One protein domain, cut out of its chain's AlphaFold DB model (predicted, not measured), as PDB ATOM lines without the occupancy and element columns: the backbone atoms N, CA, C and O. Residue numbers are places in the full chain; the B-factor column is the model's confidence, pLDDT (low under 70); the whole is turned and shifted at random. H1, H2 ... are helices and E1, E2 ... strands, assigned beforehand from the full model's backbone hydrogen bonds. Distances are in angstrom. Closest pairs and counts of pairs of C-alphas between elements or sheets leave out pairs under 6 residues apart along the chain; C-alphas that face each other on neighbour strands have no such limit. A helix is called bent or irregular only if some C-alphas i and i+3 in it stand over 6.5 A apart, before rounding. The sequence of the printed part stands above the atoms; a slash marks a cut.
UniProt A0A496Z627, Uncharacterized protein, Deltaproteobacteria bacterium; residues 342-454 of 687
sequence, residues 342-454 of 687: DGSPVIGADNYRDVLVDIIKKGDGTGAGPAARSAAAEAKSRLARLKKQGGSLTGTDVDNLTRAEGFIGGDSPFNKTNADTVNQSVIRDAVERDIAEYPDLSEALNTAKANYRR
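This is residues 342 to 454 of the 687 residues of an uncharacterized protein of Deltaproteobacteria bacterium (UniProt A0A496Z627). A small sheet of two strands, E1 and E2, sits near the place where two helical hairpins meet, H1 with H2 and H5 with H6, the first part of H1 packing on H5. The turns of these hairpins lie toward opposite ends of the longest axis; H3 packs on H5, and the short H4 packs on H2. The printed part has 113 residues, with six named helices and two named strands in the order E1, H1, H2, E2, H3, H4, H5, H6; the sheet is antiparallel and the class is mostly helix. The whole is compact, with a radius of gyration of the C-alphas of 14.2 A and spans of 45 by 32 by 20 A.

Strand E1 is residues 345 to 348, 8.1 A long, and begins with C-alpha 345 at (32.703, -25.613, 38.810). E2 is residues 392 to 394, 6.8 A. Helix H1 is residues 350 to 364, 20.8 A, and H2 is residues 370 to 388, 27.6 A. H3 is residues 395 to 402, 10.4 A, and H4 residues 413 to 417, 6.6 A. H5, residues 419 to 437, measures 27.0 A; it is only just irregular, with C-alphas 433 and 436 6.52 A apart. H6, residues 439 to 454, measures 23.3 A and ends with C-alpha 454 at (52.734, -11.004, 26.570).

E1 and E2 are antiparallel at 130 degrees, with N 393 and O 347 at 2.8 A and N 346 and O 393 at 3.2 A, within hydrogen-bond range. The closest C-alphas of E1 and H5 are those of Ile 347 and Ala 430, 5.4 A apart. H5 is the hub, touching three helices. It touches H1 at a shallow tilt of 23 degrees, opposite ways, through residues 421 to 429 of H5 and 350 to 356 of H1; the closest C-alphas, of Tyr 352 and Ser 425, are 5.0 A apart. H5 and H6 form a hairpin at a shallow tilt of 24 degrees, closest at the C-alphas of Val 431 and Ser 442, 5.5 A. H3 touches residues 422 to 426 of H5, closest at C-alphas 402 and 423, 5.7 A. H1 and H2 form a hairpin at a tilt of 35.4 degrees, only just steep, closest at the C-alphas of Ile 360 and Ala 376, 4.3 A. H4 touches residues 371 to 378 of H2, closest at C-alphas 414 and 375, 4.8 A. H2 and H5 are apart. Every O i to N i+4 pair is within hydrogen-bond range in H1, H2 and H3; the counts are 13 of 15 in H5, 11 of 12 in H6 and 0 of 1 in H4, where 0 of 2 O i to N i+3 pairs are within range.

The two C-alphas farthest apart, of Gly 367 and Asp 440, are 44.9 A apart. The printed part has no cut and no long link; H3 to H4 is short, the others tight. The mean pLDDT of the printed part is 74.2, and residues 342 to 346, 402 to 420, 432 to 439 and 454 are under 70.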
ATOM      1  N   ASP A 342      36.681 -21.848  45.262       67.62
ATOM      2  CA  ASP A 342      37.273 -22.914  46.091       67.62
ATOM      3  C   ASP A 342      37.405 -24.257  45.328       67.62
ATOM      4  O   ASP A 342      37.210 -25.346  45.867       67.62
ATOM      5  N   GLY A 343      37.696 -24.187  44.022       64.00
ATOM      6  CA  GLY A 343      37.777 -25.355  43.131       64.00
ATOM      7  C   GLY A 343      36.435 -25.894  42.611       64.00
ATOM      8  O   GLY A 343      36.432 -26.849  41.834       64.00
ATOM      9  N   SER A 344      35.308 -25.281  42.970       63.59
ATOM     10  CA  SER A 344      33.984 -25.639  42.453       63.59
ATOM     11  C   SER A 344      33.830 -25.255  40.969       63.59
ATOM     12  O   SER A 344      34.446 -24.292  40.501       63.59
ATOM     13  N   PRO A 345      33.021 -25.988  40.184       63.12
ATOM     14  CA  PRO A 345      32.703 -25.613  38.810       63.12
ATOM     15  C   PRO A 345      31.744 -24.418  38.817       63.12
ATOM     16  O   PRO A 345      30.567 -24.580  39.130       63.12
ATOM     17  N   VAL A 346      32.242 -23.227  38.493       69.56
ATOM     18  CA  VAL A 346      31.435 -21.987  38.487       69.56
ATOM     19  C   VAL A 346      31.241 -21.425  37.081       69.56
ATOM     20  O   VAL A 346      30.226 -20.796  36.801       69.56
ATOM     21  N   ILE A 347      32.139 -21.741  36.145       74.50
ATOM     22  CA  ILE A 347      32.093 -21.189  34.790       74.50
ATOM     23  C   ILE A 347      31.186 -22.069  33.932       74.50
ATOM     24  O   ILE A 347      31.364 -23.287  33.860       74.50
ATOM     25  N   GLY A 348      30.170 -21.460  33.311       78.00
ATOM     26  CA  GLY A 348      29.355 -22.133  32.291       78.00
ATOM     27  C   GLY A 348      30.250 -22.641  31.171       78.00
ATOM     28  O   GLY A 348      31.368 -22.170  31.012       78.00
ATOM     29  N   ALA A 349      29.826 -23.650  30.429       85.62
ATOM     30  CA  ALA A 349      30.701 -24.246  29.424       85.62
ATOM     31  C   ALA A 349      29.956 -24.547  28.132       85.62
ATOM     32  O   ALA A 349      30.282 -25.518  27.451       85.62
ATOM     33  N   ASP A 350      28.915 -23.775  27.832       86.38
ATOM     34  CA  ASP A 350      28.044 -24.028  26.692       86.38
ATOM     35  C   ASP A 350      28.768 -23.717  25.379       86.38
ATOM     36  O   ASP A 350      28.865 -24.599  24.522       86.38
ATOM     37  N   ASN A 351      29.409 -22.548  25.253       85.12
ATOM     38  CA  ASN A 351      30.231 -22.240  24.083       85.12
ATOM     39  C   ASN A 351      31.432 -23.200  23.993       85.12
ATOM     40  O   ASN A 351      31.794 -23.658  22.906       85.12
ATOM     41  N   TYR A 352      32.062 -23.539  25.124       87.88
ATOM     42  CA  TYR A 352      33.144 -24.524  25.182       87.88
ATOM     43  C   TYR A 352      32.688 -25.898  24.675       87.88
ATOM     44  O   TYR A 352      33.339 -26.503  23.817       87.88
ATOM     45  N   ARG A 353      31.539 -26.377  25.150       91.00
ATOM     46  CA  ARG A 353      30.906 -27.627  24.729       91.00
ATOM     47  C   ARG A 353      30.597 -27.619  23.238       91.00
ATOM     48  O   ARG A 353      30.879 -28.619  22.576       91.00
ATOM     49  N   ASP A 354      30.038 -26.536  22.717       89.62
ATOM     50  CA  ASP A 354      29.656 -26.429  21.310       89.62
ATOM     51  C   ASP A 354      30.874 -26.486  20.388       89.62
ATOM     52  O   ASP A 354      30.868 -27.230  19.403       89.62
ATOM     53  N   VAL A 355      31.966 -25.809  20.760       88.56
ATOM     54  CA  VAL A 355      33.245 -25.908  20.043       88.56
ATOM     55  C   VAL A 355      33.789 -27.339  20.083       88.56
ATOM     56  O   VAL A 355      34.208 -27.864  19.051       88.56
ATOM     57  N   LEU A 356      33.747 -28.021  21.235       89.38
ATOM     58  CA  LEU A 356      34.164 -29.427  21.315       89.38
ATOM     59  C   LEU A 356      33.312 -30.326  20.406       89.38
ATOM     60  O   LEU A 356      33.852 -31.194  19.724       89.38
ATOM     61  N   VAL A 357      31.995 -30.121  20.370       92.94
ATOM     62  CA  VAL A 357      31.080 -30.878  19.503       92.94
ATOM     63  C   VAL A 357      31.368 -30.617  18.022       92.94
ATOM     64  O   VAL A 357      31.338 -31.561  17.233       92.94
ATOM     65  N   ASP A 358      31.678 -29.381  17.635       89.50
ATOM     66  CA  ASP A 358      32.059 -29.042  16.261       89.50
ATOM     67  C   ASP A 358      33.368 -29.730  15.838       89.50
ATOM     68  O   ASP A 358      33.434 -30.348  14.772       89.50
ATOM     69  N   ILE A 359      34.383 -29.731  16.710       86.25
ATOM     70  CA  ILE A 359      35.649 -30.442  16.463       86.25
ATOM     71  C   ILE A 359      35.399 -31.945  16.283       86.25
ATOM     72  O   ILE A 359      35.952 -32.560  15.369       86.25
ATOM     73  N   ILE A 360      34.534 -32.535  17.114       90.31
ATOM     74  CA  ILE A 360      34.151 -33.948  17.004       90.31
ATOM     75  C   ILE A 360      33.485 -34.225  15.656       90.31
ATOM     76  O   ILE A 360      33.892 -35.153  14.962       90.31
ATOM     77  N   LYS A 361      32.506 -33.405  15.253       92.00
ATOM     78  CA  LYS A 361      31.817 -33.550  13.962       92.00
ATOM     79  C   LYS A 361      32.793 -33.477  12.787       92.00
ATOM     80  O   LYS A 361      32.709 -34.301  11.879       92.00
ATOM     81  N   LYS A 362      33.735 -32.530  12.817       85.50
ATOM     82  CA  LYS A 362      34.762 -32.370  11.775       85.50
ATOM     83  C   LYS A 362      35.720 -33.559  11.708       85.50
ATOM     84  O   LYS A 362      36.078 -33.984  10.614       85.50
ATOM     85  N   GLY A 363      36.129 -34.112  12.851       86.25
ATOM     86  CA  GLY A 363      37.038 -35.261  12.887       86.25
ATOM     87  C   GLY A 363      36.379 -36.617  12.624       86.25
ATOM     88  O   GLY A 363      37.055 -37.512  12.123       86.25
ATOM     89  N   ASP A 364      35.081 -36.764  12.897       89.38
ATOM     90  CA  ASP A 364      34.307 -37.980  12.599       89.38
ATOM     91  C   ASP A 364      33.748 -38.002  11.157       89.38
ATOM     92  O   ASP A 364      33.201 -39.013  10.717       89.38
ATOM     93  N   GLY A 365      33.887 -36.906  10.402       88.44
ATOM     94  CA  GLY A 365      33.405 -36.798   9.024       88.44
ATOM     95  C   GLY A 365      34.066 -37.794   8.061       88.44
ATOM     96  O   GLY A 365      35.268 -38.071   8.130       88.44
ATOM     97  N   THR A 366      33.288 -38.314   7.106       74.69
ATOM     98  CA  THR A 366      33.789 -39.187   6.033       74.69
ATOM     99  C   THR A 366      34.796 -38.423   5.172       74.69
ATOM    100  O   THR A 366      34.415 -37.535   4.415       74.69
ATOM    101  N   GLY A 367      36.084 -38.744   5.312       80.00
ATOM    102  CA  GLY A 367      37.191 -38.040   4.644       80.00
ATOM    103  C   GLY A 367      38.110 -37.247   5.580       80.00
ATOM    104  O   GLY A 367      39.120 -36.718   5.126       80.00
ATOM    105  N   ALA A 368      37.825 -37.204   6.885       82.00
ATOM    106  CA  ALA A 368      38.700 -36.560   7.859       82.00
ATOM    107  C   ALA A 368      40.096 -37.209   7.877       82.00
ATOM    108  O   ALA A 368      40.219 -38.435   7.994       82.00
ATOM    109  N   GLY A 369      41.142 -36.386   7.774       80.06
ATOM    110  CA  GLY A 369      42.533 -36.830   7.869       80.06
ATOM    111  C   GLY A 369      42.923 -37.291   9.287       80.06
ATOM    112  O   GLY A 369      42.192 -37.028  10.248       80.06
ATOM    113  N   PRO A 370      44.091 -37.942   9.457       78.94
ATOM    114  CA  PRO A 370      44.551 -38.468  10.751       78.94
ATOM    115  C   PRO A 370      44.581 -37.414  11.865       78.94
ATOM    116  O   PRO A 370      44.181 -37.676  12.998       78.94
ATOM    117  N   ALA A 371      44.980 -36.192  11.512       73.50
ATOM    118  CA  ALA A 371      45.028 -35.045  12.407       73.50
ATOM    119  C   ALA A 371      43.653 -34.661  12.976       73.50
ATOM    120  O   ALA A 371      43.499 -34.492  14.185       73.50
ATOM    121  N   ALA A 372      42.642 -34.577  12.109       75.69
ATOM    122  CA  ALA A 372      41.280 -34.232  12.497       75.69
ATOM    123  C   ALA A 372      40.645 -35.326  13.373       75.69
ATOM    124  O   ALA A 372      39.983 -35.018  14.360       75.69
ATOM    125  N   ARG A 373      40.914 -36.604  13.072       81.25
ATOM    126  CA  ARG A 373      40.464 -37.739  13.901       81.25
ATOM    127  C   ARG A 373      41.094 -37.727  15.293       81.25
ATOM    128  O   ARG A 373      40.396 -37.949  16.279       81.25
ATOM    129  N   SER A 374      42.393 -37.429  15.381       80.81
ATOM    130  CA  SER A 374      43.091 -37.276  16.663       80.81
ATOM    131  C   SER A 374      42.492 -36.136  17.487       80.81
ATOM    132  O   SER A 374      42.179 -36.316  18.663       80.81
ATOM    133  N   ALA A 375      42.245 -34.986  16.852       76.69
ATOM    134  CA  ALA A 375      41.616 -33.845  17.506       76.69
ATOM    135  C   ALA A 375      40.198 -34.169  18.020       76.69
ATOM    136  O   ALA A 375      39.836 -33.779  19.130       76.69
ATOM    137  N   ALA A 376      39.408 -34.935  17.261       83.94
ATOM    138  CA  ALA A 376      38.091 -35.392  17.703       83.94
ATOM    139  C   ALA A 376      38.155 -36.365  18.890       83.94
ATOM    140  O   ALA A 376      37.320 -36.274  19.790       83.94
ATOM    141  N   ALA A 377      39.133 -37.274  18.941       85.12
ATOM    142  CA  ALA A 377      39.311 -38.170  20.087       85.12
ATOM    143  C   ALA A 377      39.623 -37.387  21.376       85.12
ATOM    144  O   ALA A 377      39.041 -37.650  22.432       85.12
ATOM    145  N   GLU A 378      40.478 -36.372  21.271       82.25
ATOM    146  CA  GLU A 378      40.807 -35.487  22.386       82.25
ATOM    147  C   GLU A 378      39.592 -34.652  22.829       82.25
ATOM    148  O   GLU A 378      39.269 -34.591  24.020       82.25
ATOM    149  N   ALA A 379      38.844 -34.092  21.872       85.31
ATOM    150  CA  ALA A 379      37.607 -33.366  22.145       85.31
ATOM    151  C   ALA A 379      36.543 -34.245  22.833       85.31
ATOM    152  O   ALA A 379      35.873 -33.781  23.755       85.31
ATOM    153  N   LYS A 380      36.421 -35.530  22.458       89.25
ATOM    154  CA  LYS A 380      35.527 -36.501  23.126       89.25
ATOM    155  C   LYS A 380      35.900 -36.703  24.593       89.25
ATOM    156  O   LYS A 380      35.009 -36.713  25.443       89.25
ATOM    157  N   SER A 381      37.193 -36.828  24.899       85.88
ATOM    158  CA  SER A 381      37.683 -36.963  26.279       85.88
ATOM    159  C   SER A 381      37.328 -35.735  27.125       85.88
ATOM    160  O   SER A 381      36.774 -35.858  28.220       85.88
ATOM    161  N   ARG A 382      37.543 -34.534  26.576       85.31
ATOM    162  CA  ARG A 382      37.208 -33.263  27.238       85.31
ATOM    163  C   ARG A 382      35.708 -33.097  27.444       85.31
ATOM    164  O   ARG A 382      35.276 -32.758  28.541       85.31
ATOM    165  N   LEU A 383      34.906 -33.427  26.433       89.00
ATOM    166  CA  LEU A 383      33.449 -33.395  26.529       89.00
ATOM    167  C   LEU A 383      32.936 -34.383  27.589       89.00
ATOM    168  O   LEU A 383      31.992 -34.079  28.315       89.00
ATOM    169  N   ALA A 384      33.558 -35.558  27.710       88.81
ATOM    170  CA  ALA A 384      33.232 -36.521  28.756       88.81
ATOM    171  C   ALA A 384      33.601 -36.000  30.157       88.81
ATOM    172  O   ALA A 384      32.814 -36.180  31.087       88.81
ATOM    173  N   ARG A 385      34.752 -35.328  30.313       85.81
ATOM    174  CA  ARG A 385      35.129 -34.665  31.574       85.81
ATOM    175  C   ARG A 385      34.126 -33.577  31.945       85.81
ATOM    176  O   ARG A 385      33.613 -33.602  33.057       85.81
ATOM    177  N   LEU A 386      33.773 -32.719  30.993       87.94
ATOM    178  CA  LEU A 386      32.803 -31.647  31.201       87.94
ATOM    179  C   LEU A 386      31.434 -32.189  31.640       87.94
ATOM    180  O   LEU A 386      30.822 -31.670  32.569       87.94
ATOM    181  N   LYS A 387      30.972 -33.289  31.029       88.12
ATOM    182  CA  LYS A 387      29.741 -33.979  31.452       88.12
ATOM    183  C   LYS A 387      29.827 -34.503  32.888       88.12
ATOM    184  O   LYS A 387      28.853 -34.384  33.622       88.12
ATOM    185  N   LYS A 388      30.974 -35.058  33.302       87.00
ATOM    186  CA  LYS A 388      31.192 -35.504  34.692       87.00
ATOM    187  C   LYS A 388      31.181 -34.341  35.689       87.00
ATOM    188  O   LYS A 388      30.792 -34.544  36.830       87.00
ATOM    189  N   GLN A 389      31.576 -33.146  35.254       83.00
ATOM    190  CA  GLN A 389      31.582 -31.915  36.050       83.00
ATOM    191  C   GLN A 389      30.230 -31.175  36.034       83.00
ATOM    192  O   GLN A 389      30.149 -30.027  36.455       83.00
ATOM    193  N   GLY A 390      29.160 -31.802  35.529       86.06
ATOM    194  CA  GLY A 390      27.832 -31.186  35.485       86.06
ATOM    195  C   GLY A 390      27.682 -30.088  34.429       86.06
ATOM    196  O   GLY A 390      26.757 -29.291  34.516       86.06
ATOM    197  N   GLY A 391      28.564 -30.036  33.424       84.38
ATOM    198  CA  GLY A 391      28.490 -29.038  32.353       84.38
ATOM    199  C   GLY A 391      29.111 -27.687  32.702       84.38
ATOM    200  O   GLY A 391      28.851 -26.711  32.010       84.38
ATOM    201  N   SER A 392      29.911 -27.609  33.764       83.44
ATOM    202  CA  SER A 392      30.620 -26.391  34.165       83.44
ATOM    203  C   SER A 392      32.116 -26.660  34.317       83.44
ATOM    204  O   SER A 392      32.535 -27.792  34.566       83.44
ATOM    205  N   LEU A 393      32.919 -25.614  34.140       82.00
ATOM    206  CA  LEU A 393      34.369 -25.631  34.286       82.00
ATOM    207  C   LEU A 393      34.761 -25.085  35.663       82.00
ATOM    208  O   LEU A 393      34.207 -24.098  36.150       82.00
ATOM    209  N   THR A 394      35.742 -25.726  36.291       79.06
ATOM    210  CA  THR A 394      36.413 -25.207  37.490       79.06
ATOM    211  C   THR A 394      37.445 -24.147  37.106       79.06
ATOM    212  O   THR A 394      37.947 -24.132  35.978       79.06
ATOM    213  N   GLY A 395      37.862 -23.314  38.065       71.81
ATOM    214  CA  GLY A 395      38.986 -22.391  37.857       71.81
ATOM    215  C   GLY A 395      40.278 -23.106  37.433       71.81
ATOM    216  O   GLY A 395      41.041 -22.580  36.631       71.81
ATOM    217  N   THR A 396      40.483 -24.352  37.878       75.19
ATOM    218  CA  THR A 396      41.613 -25.197  37.447       75.19
ATOM    219  C   THR A 396      41.457 -25.675  36.000       75.19
ATOM    220  O   THR A 396      42.440 -25.795  35.271       75.19
ATOM    221  N   ASP A 397      40.236 -25.959  35.544       77.19
ATOM    222  CA  ASP A 397      39.997 -26.333  34.148       77.19
ATOM    223  C   ASP A 397      40.295 -25.162  33.217       77.19
ATOM    224  O   ASP A 397      40.965 -25.339  32.203       77.19
ATOM    225  N   VAL A 398      39.845 -23.966  33.592       75.06
ATOM    226  CA  VAL A 398      40.101 -22.733  32.848       75.06
ATOM    227  C   VAL A 398      41.582 -22.393  32.823       75.06
ATOM    228  O   VAL A 398      42.110 -22.099  31.753       75.06
ATOM    229  N   ASP A 399      42.268 -22.509  33.955       74.06
ATOM    230  CA  ASP A 399      43.718 -22.354  34.051       74.06
ATOM    231  C   ASP A 399      44.450 -23.297  33.076       74.06
ATOM    232  O   ASP A 399      45.191 -22.868  32.193       74.06
ATOM    233  N   ASN A 400      44.131 -24.593  33.128       74.38
ATOM    234  CA  ASN A 400      44.722 -25.595  32.239       74.38
ATOM    235  C   ASN A 400      44.422 -25.347  30.753       74.38
ATOM    236  O   ASN A 400      45.273 -25.611  29.900       74.38
ATOM    237  N   LEU A 401      43.214 -24.885  30.422       72.62
ATOM    238  CA  LEU A 401      42.827 -24.594  29.041       72.62
ATOM    239  C   LEU A 401      43.586 -23.366  28.523       72.62
ATOM    240  O   LEU A 401      44.229 -23.422  27.476       72.62
ATOM    241  N   THR A 402      43.594 -22.294  29.308       67.50
ATOM    242  CA  THR A 402      44.170 -21.006  28.914       67.50
ATOM    243  C   THR A 402      45.698 -20.985  28.909       67.50
ATOM    244  O   THR A 402      46.279 -20.321  28.049       67.50
ATOM    245  N   ARG A 403      46.369 -21.764  29.768       64.19
ATOM    246  CA  ARG A 403      47.830 -21.956  29.713       64.19
ATOM    247  C   ARG A 403      48.297 -22.861  28.581       64.19
ATOM    248  O   ARG A 403      49.497 -23.055  28.410       64.19
ATOM    249  N   ALA A 404      47.377 -23.474  27.847       58.06
ATOM    250  CA  ALA A 404      47.648 -24.612  26.982       58.06
ATOM    251  C   ALA A 404      48.230 -25.853  27.705       58.06
ATOM    252  O   ALA A 404      48.348 -26.885  27.060       58.06
ATOM    253  N   GLU A 405      48.519 -25.816  29.019       49.84
ATOM    254  CA  GLU A 405      49.072 -26.931  29.817       49.84
ATOM    255  C   GLU A 405      48.172 -28.171  29.822       49.84
ATOM    256  O   GLU A 405      48.656 -29.296  29.716       49.84
ATOM    257  N   GLY A 406      46.853 -27.980  29.803       46.50
ATOM    258  CA  GLY A 406      45.889 -29.066  29.641       46.50
ATOM    259  C   GLY A 406      45.914 -29.721  28.260       46.50
ATOM    260  O   GLY A 406      45.223 -30.720  28.073       46.50
ATOM    261  N   PHE A 407      46.651 -29.167  27.296       49.56
ATOM    262  CA  PHE A 407      46.857 -29.695  25.947       49.56
ATOM    263  C   PHE A 407      48.318 -30.108  25.677       49.56
ATOM    264  O   PHE A 407      48.640 -30.529  24.564       49.56
ATOM    265  N   ILE A 408      49.212 -30.014  26.673       35.84
ATOM    266  CA  ILE A 408      50.626 -30.419  26.569       35.84
ATOM    267  C   ILE A 408      50.705 -31.942  26.703       35.84
ATOM    268  O   ILE A 408      51.084 -32.513  27.719       35.84
ATOM    269  N   GLY A 409      50.278 -32.608  25.642       32.94
ATOM    270  CA  GLY A 409      50.419 -34.037  25.422       32.94
ATOM    271  C   GLY A 409      50.752 -34.276  23.956       32.94
ATOM    272  O   GLY A 409      50.006 -34.952  23.259       32.94
ATOM    273  N   GLY A 410      51.844 -33.667  23.486       36.12
ATOM    274  CA  GLY A 410      52.403 -33.865  22.148       36.12
ATOM    275  C   GLY A 410      52.008 -32.809  21.115       36.12
ATOM    276  O   GLY A 410      51.120 -31.984  21.340       36.12
ATOM    277  N   ASP A 411      52.676 -32.880  19.960       45.94
ATOM    278  CA  ASP A 411      52.369 -32.216  18.683       45.94
ATOM    279  C   ASP A 411      50.972 -32.604  18.142       45.94
ATOM    280  O   ASP A 411      50.795 -32.955  16.976       45.94
ATOM    281  N   SER A 412      49.950 -32.595  18.999       46.91
ATOM    282  CA  SER A 412      48.573 -32.857  18.626       46.91
ATOM    283  C   SER A 412      48.153 -31.756  17.653       46.91
ATOM    284  O   SER A 412      48.224 -30.573  17.993       46.91
ATOM    285  N   PRO A 413      47.674 -32.095  16.448       51.50
ATOM    286  CA  PRO A 413      47.101 -31.129  15.512       51.50
ATOM    287  C   PRO A 413      45.955 -30.307  16.119       51.50
ATOM    288  O   PRO A 413      45.632 -29.233  15.619       51.50
ATOM    289  N   PHE A 414      45.388 -30.769  17.240       52.12
ATOM    290  CA  PHE A 414      44.478 -29.994  18.075       52.12
ATOM    291  C   PHE A 414      45.100 -28.660  18.534       52.12
ATOM    292  O   PHE A 414      44.444 -27.618  18.445       52.12
ATOM    293  N   ASN A 415      46.370 -28.674  18.960       56.00
ATOM    294  CA  ASN A 415      47.075 -27.510  19.506       56.00
ATOM    295  C   ASN A 415      47.304 -26.402  18.483       56.00
ATOM    296  O   ASN A 415      47.220 -25.230  18.833       56.00
ATOM    297  N   LYS A 416      47.573 -26.750  17.221       55.03
ATOM    298  CA  LYS A 416      47.914 -25.753  16.195       55.03
ATOM    299  C   LYS A 416      46.699 -25.065  15.577       55.03
ATOM    300  O   LYS A 416      46.856 -23.976  15.040       55.03
ATOM    301  N   THR A 417      45.514 -25.676  15.615       59.25
ATOM    302  CA  THR A 417      44.360 -25.176  14.840       59.25
ATOM    303  C   THR A 417      43.152 -24.804  15.699       59.25
ATOM    304  O   THR A 417      42.400 -23.918  15.308       59.25
ATOM    305  N   ASN A 418      42.960 -25.427  16.869       67.75
ATOM    306  CA  ASN A 418      41.711 -25.284  17.634       67.75
ATOM    307  C   ASN A 418      41.887 -24.690  19.040       67.75
ATOM    308  O   ASN A 418      40.895 -24.290  19.650       67.75
ATOM    309  N   ALA A 419      43.116 -24.614  19.564       66.94
ATOM    310  CA  ALA A 419      43.380 -24.141  20.926       66.94
ATOM    311  C   ALA A 419      42.899 -22.698  21.153       66.94
ATOM    312  O   ALA A 419      42.271 -22.408  22.169       66.94
ATOM    313  N   ASP A 420      43.112 -21.806  20.183       66.88
ATOM    314  CA  ASP A 420      42.660 -20.417  20.288       66.88
ATOM    315  C   ASP A 420      41.138 -20.289  20.297       66.88
ATOM    316  O   ASP A 420      40.593 -19.541  21.108       66.88
ATOM    317  N   THR A 421      40.443 -21.038  19.438       73.25
ATOM    318  CA  THR A 421      38.973 -21.047  19.388       73.25
ATOM    319  C   THR A 421      38.387 -21.567  20.696       73.25
ATOM    320  O   THR A 421      37.454 -20.978  21.235       73.25
ATOM    321  N   VAL A 422      38.977 -22.632  21.238       76.31
ATOM    322  CA  VAL A 422      38.585 -23.211  22.522       76.31
ATOM    323  C   VAL A 422      38.855 -22.245  23.680       76.31
ATOM    324  O   VAL A 422      38.008 -22.063  24.547       76.31
ATOM    325  N   ASN A 423      40.001 -21.569  23.688       73.44
ATOM    326  CA  ASN A 423      40.307 -20.575  24.713       73.44
ATOM    327  C   ASN A 423      39.355 -19.379  24.647       73.44
ATOM    328  O   ASN A 423      38.951 -18.854  25.681       73.44
ATOM    329  N   GLN A 424      38.982 -18.944  23.443       75.06
ATOM    330  CA  GLN A 424      38.007 -17.871  23.257       75.06
ATOM    331  C   GLN A 424      36.607 -18.254  23.735       75.06
ATOM    332  O   GLN A 424      35.946 -17.403  24.325       75.06
ATOM    333  N   SER A 425      36.163 -19.496  23.526       78.50
ATOM    334  CA  SER A 425      34.846 -19.923  24.003       78.50
ATOM    335  C   SER A 425      34.774 -20.021  25.523       78.50
ATOM    336  O   SER A 425      33.800 -19.547  26.089       78.50
ATOM    337  N   VAL A 426      35.830 -20.497  26.194       75.81
ATOM    338  CA  VAL A 426      35.905 -20.503  27.671       75.81
ATOM    339  C   VAL A 426      35.812 -19.089  28.246       75.81
ATOM    340  O   VAL A 426      35.126 -18.864  29.236       75.81
ATOM    341  N   ILE A 427      36.490 -18.120  27.623       74.56
ATOM    342  CA  ILE A 427      36.416 -16.714  28.049       74.56
ATOM    343  C   ILE A 427      35.021 -16.164  27.813       74.56
ATOM    344  O   ILE A 427      34.502 -15.459  28.666       74.56
ATOM    345  N   ARG A 428      34.424 -16.463  26.656       76.50
ATOM    346  CA  ARG A 428      33.067 -16.019  26.350       76.50
ATOM    347  C   ARG A 428      32.077 -16.579  27.365       76.50
ATOM    348  O   ARG A 428      31.278 -15.810  27.871       76.50
ATOM    349  N   ASP A 429      32.191 -17.857  27.712       75.62
ATOM    350  CA  ASP A 429      31.342 -18.477  28.726       75.62
ATOM    351  C   ASP A 429      31.520 -17.843  30.113       75.62
ATOM    352  O   ASP A 429      30.529 -17.576  30.793       75.62
ATOM    353  N   ALA A 430      32.766 -17.570  30.522       71.94
ATOM    354  CA  ALA A 430      33.043 -16.848  31.765       71.94
ATOM    355  C   ALA A 430      32.418 -15.443  31.723       71.94
ATOM    356  O   ALA A 430      31.656 -15.066  32.597       71.94
ATOM    357  N   VAL A 431      32.633 -14.685  30.646       70.31
ATOM    358  CA  VAL A 431      32.076 -13.332  30.487       70.31
ATOM    359  C   VAL A 431      30.539 -13.339  30.480       70.31
ATOM    360  O   VAL A 431      29.928 -12.498  31.133       70.31
ATOM    361  N   GLU A 432      29.900 -14.261  29.755       69.62
ATOM    362  CA  GLU A 432      28.440 -14.311  29.593       69.62
ATOM    363  C   GLU A 432      27.716 -14.737  30.874       69.62
ATOM    364  O   GLU A 432      26.636 -14.216  31.159       69.62
ATOM    365  N   ARG A 433      28.302 -15.642  31.669       64.19
ATOM    366  CA  ARG A 433      27.727 -16.067  32.952       64.19
ATOM    367  C   ARG A 433      28.062 -15.090  34.089       64.19
ATOM    368  O   ARG A 433      27.195 -14.810  34.915       64.19
ATOM    369  N   ASP A 434      29.266 -14.512  34.094       59.47
ATOM    370  CA  ASP A 434      29.820 -13.791  35.252       59.47
ATOM    371  C   ASP A 434      29.548 -12.279  35.270       59.47
ATOM    372  O   ASP A 434      29.677 -11.673  36.332       59.47
ATOM    373  N   ILE A 435      29.095 -11.648  34.171       56.34
ATOM    374  CA  ILE A 435      28.636 -10.237  34.217       56.34
ATOM    375  C   ILE A 435      27.523 -10.043  35.265       56.34
ATOM    376  O   ILE A 435      27.387  -8.954  35.823       56.34
ATOM    377  N   ALA A 436      26.738 -11.085  35.555       55.25
ATOM    378  CA  ALA A 436      25.647 -11.019  36.521       55.25
ATOM    379  C   ALA A 436      26.049 -11.408  37.957       55.25
ATOM    380  O   ALA A 436      25.445 -10.896  38.898       55.25
ATOM    381  N   GLU A 437      27.029 -12.299  38.135       62.94
ATOM    382  CA  GLU A 437      27.301 -12.944  39.432       62.94
ATOM    383  C   GLU A 437      28.672 -12.564  40.023       62.94
ATOM    384  O   GLU A 437      28.774 -12.386  41.236       62.94
ATOM    385  N   TYR A 438      29.702 -12.346  39.187       67.62
ATOM    386  CA  TYR A 438      31.085 -12.087  39.620       67.62
ATOM    387  C   TYR A 438      31.862 -11.194  38.622       67.62
ATOM    388  O   TYR A 438      32.716 -11.686  37.879       67.62
ATOM    389  N   PRO A 439      31.633  -9.865  38.603       67.56
ATOM    390  CA  PRO A 439      32.289  -8.954  37.652       67.56
ATOM    391  C   PRO A 439      33.829  -8.993  37.714       67.56
ATOM    392  O   PRO A 439      34.490  -8.878  36.679       67.56
ATOM    393  N   ASP A 440      34.398  -9.250  38.893       74.75
ATOM    394  CA  ASP A 440      35.849  -9.301  39.107       74.75
ATOM    395  C   ASP A 440      36.511 -10.564  38.504       74.75
ATOM    396  O   ASP A 440      37.709 -10.564  38.206       74.75
ATOM    397  N   LEU A 441      35.746 -11.643  38.274       74.38
ATOM    398  CA  LEU A 441      36.250 -12.895  37.690       74.38
ATOM    399  C   LEU A 441      36.598 -12.719  36.205       74.38
ATOM    400  O   LEU A 441      37.663 -13.148  35.750       74.38
ATOM    401  N   SER A 442      35.738 -12.023  35.462       73.38
ATOM    402  CA  SER A 442      35.958 -11.697  34.049       73.38
ATOM    403  C   SER A 442      37.199 -10.816  33.849       73.38
ATOM    404  O   SER A 442      38.020 -11.065  32.958       73.38
ATOM    405  N   GLU A 443      37.392  -9.807  34.703       79.31
ATOM    406  CA  GLU A 443      38.572  -8.940  34.656       79.31
ATOM    407  C   GLU A 443      39.860  -9.702  35.004       79.31
ATOM    408  O   GLU A 443      40.858  -9.596  34.278       79.31
ATOM    409  N   ALA A 444      39.832 -10.529  36.055       79.62
ATOM    410  CA  ALA A 444      40.965 -11.363  36.447       79.62
ATOM    411  C   ALA A 444      41.385 -12.324  35.323       79.62
ATOM    412  O   ALA A 444      42.570 -12.450  35.013       79.62
ATOM    413  N   LEU A 445      40.417 -12.950  34.652       76.12
ATOM    414  CA  LEU A 445      40.654 -13.908  33.576       76.12
ATOM    415  C   LEU A 445      41.217 -13.245  32.309       76.12
ATOM    416  O   LEU A 445      42.153 -13.766  31.690       76.12
ATOM    417  N   ASN A 446      40.709 -12.065  31.947       79.38
ATOM    418  CA  ASN A 446      41.258 -11.271  30.847       79.38
ATOM    419  C   ASN A 446      42.686 -10.790  31.144       79.38
ATOM    420  O   ASN A 446      43.549 -10.846  30.262       79.38
ATOM    421  N   THR A 447      42.952 -10.381  32.385       81.75
ATOM    422  CA  THR A 447      44.286  -9.964  32.839       81.75
ATOM    423  C   THR A 447      45.277 -11.126  32.798       81.75
ATOM    424  O   THR A 447      46.333 -11.000  32.171       81.75
ATOM    425  N   ALA A 448      44.911 -12.281  33.363       78.38
ATOM    426  CA  ALA A 448      45.729 -13.493  33.352       78.38
ATOM    427  C   ALA A 448      46.105 -13.909  31.924       78.38
ATOM    428  O   ALA A 448      47.272 -14.157  31.612       78.38
ATOM    429  N   LYS A 449      45.133 -13.881  31.005       75.12
ATOM    430  CA  LYS A 449      45.359 -14.179  29.590       75.12
ATOM    431  C   LYS A 449      46.280 -13.165  28.916       75.12
ATOM    432  O   LYS A 449      47.161 -13.555  28.147       75.12
ATOM    433  N   ALA A 450      46.067 -11.870  29.147       76.88
ATOM    434  CA  ALA A 450      46.894 -10.819  28.562       76.88
ATOM    435  C   ALA A 450      48.352 -10.952  29.018       76.88
ATOM    436  O   ALA A 450      49.264 -10.878  28.194       76.88
ATOM    437  N   ASN A 451      48.573 -11.223  30.303       73.38
ATOM    438  CA  ASN A 451      49.901 -11.451  30.860       73.38
ATOM    439  C   ASN A 451      50.535 -12.740  30.322       73.38
ATOM    440  O   ASN A 451      51.703 -12.728  29.929       73.38
ATOM    441  N   TYR A 452      49.774 -13.836  30.231       74.38
ATOM    442  CA  TYR A 452      50.254 -15.090  29.648       74.38
ATOM    443  C   TYR A 452      50.676 -14.923  28.183       74.38
ATOM    444  O   TYR A 452      51.737 -15.414  27.786       74.38
ATOM    445  N   ARG A 453      49.881 -14.188  27.392       70.31
ATOM    446  CA  ARG A 453      50.191 -13.847  25.997       70.31
ATOM    447  C   ARG A 453      51.450 -13.004  25.893       70.31
ATOM    448  O   ARG A 453      52.394 -13.474  25.283       70.31
ATOM    449  N   ARG A 454      51.531 -11.862  26.585       69.88
ATOM    450  CA  ARG A 454      52.734 -11.004  26.570       69.88
ATOM    451  C   ARG A 454      54.004 -11.770  26.941       69.88
ATOM    452  O   ARG A 454      55.042 -11.604  26.307       69.88
TER     453      ARG A 454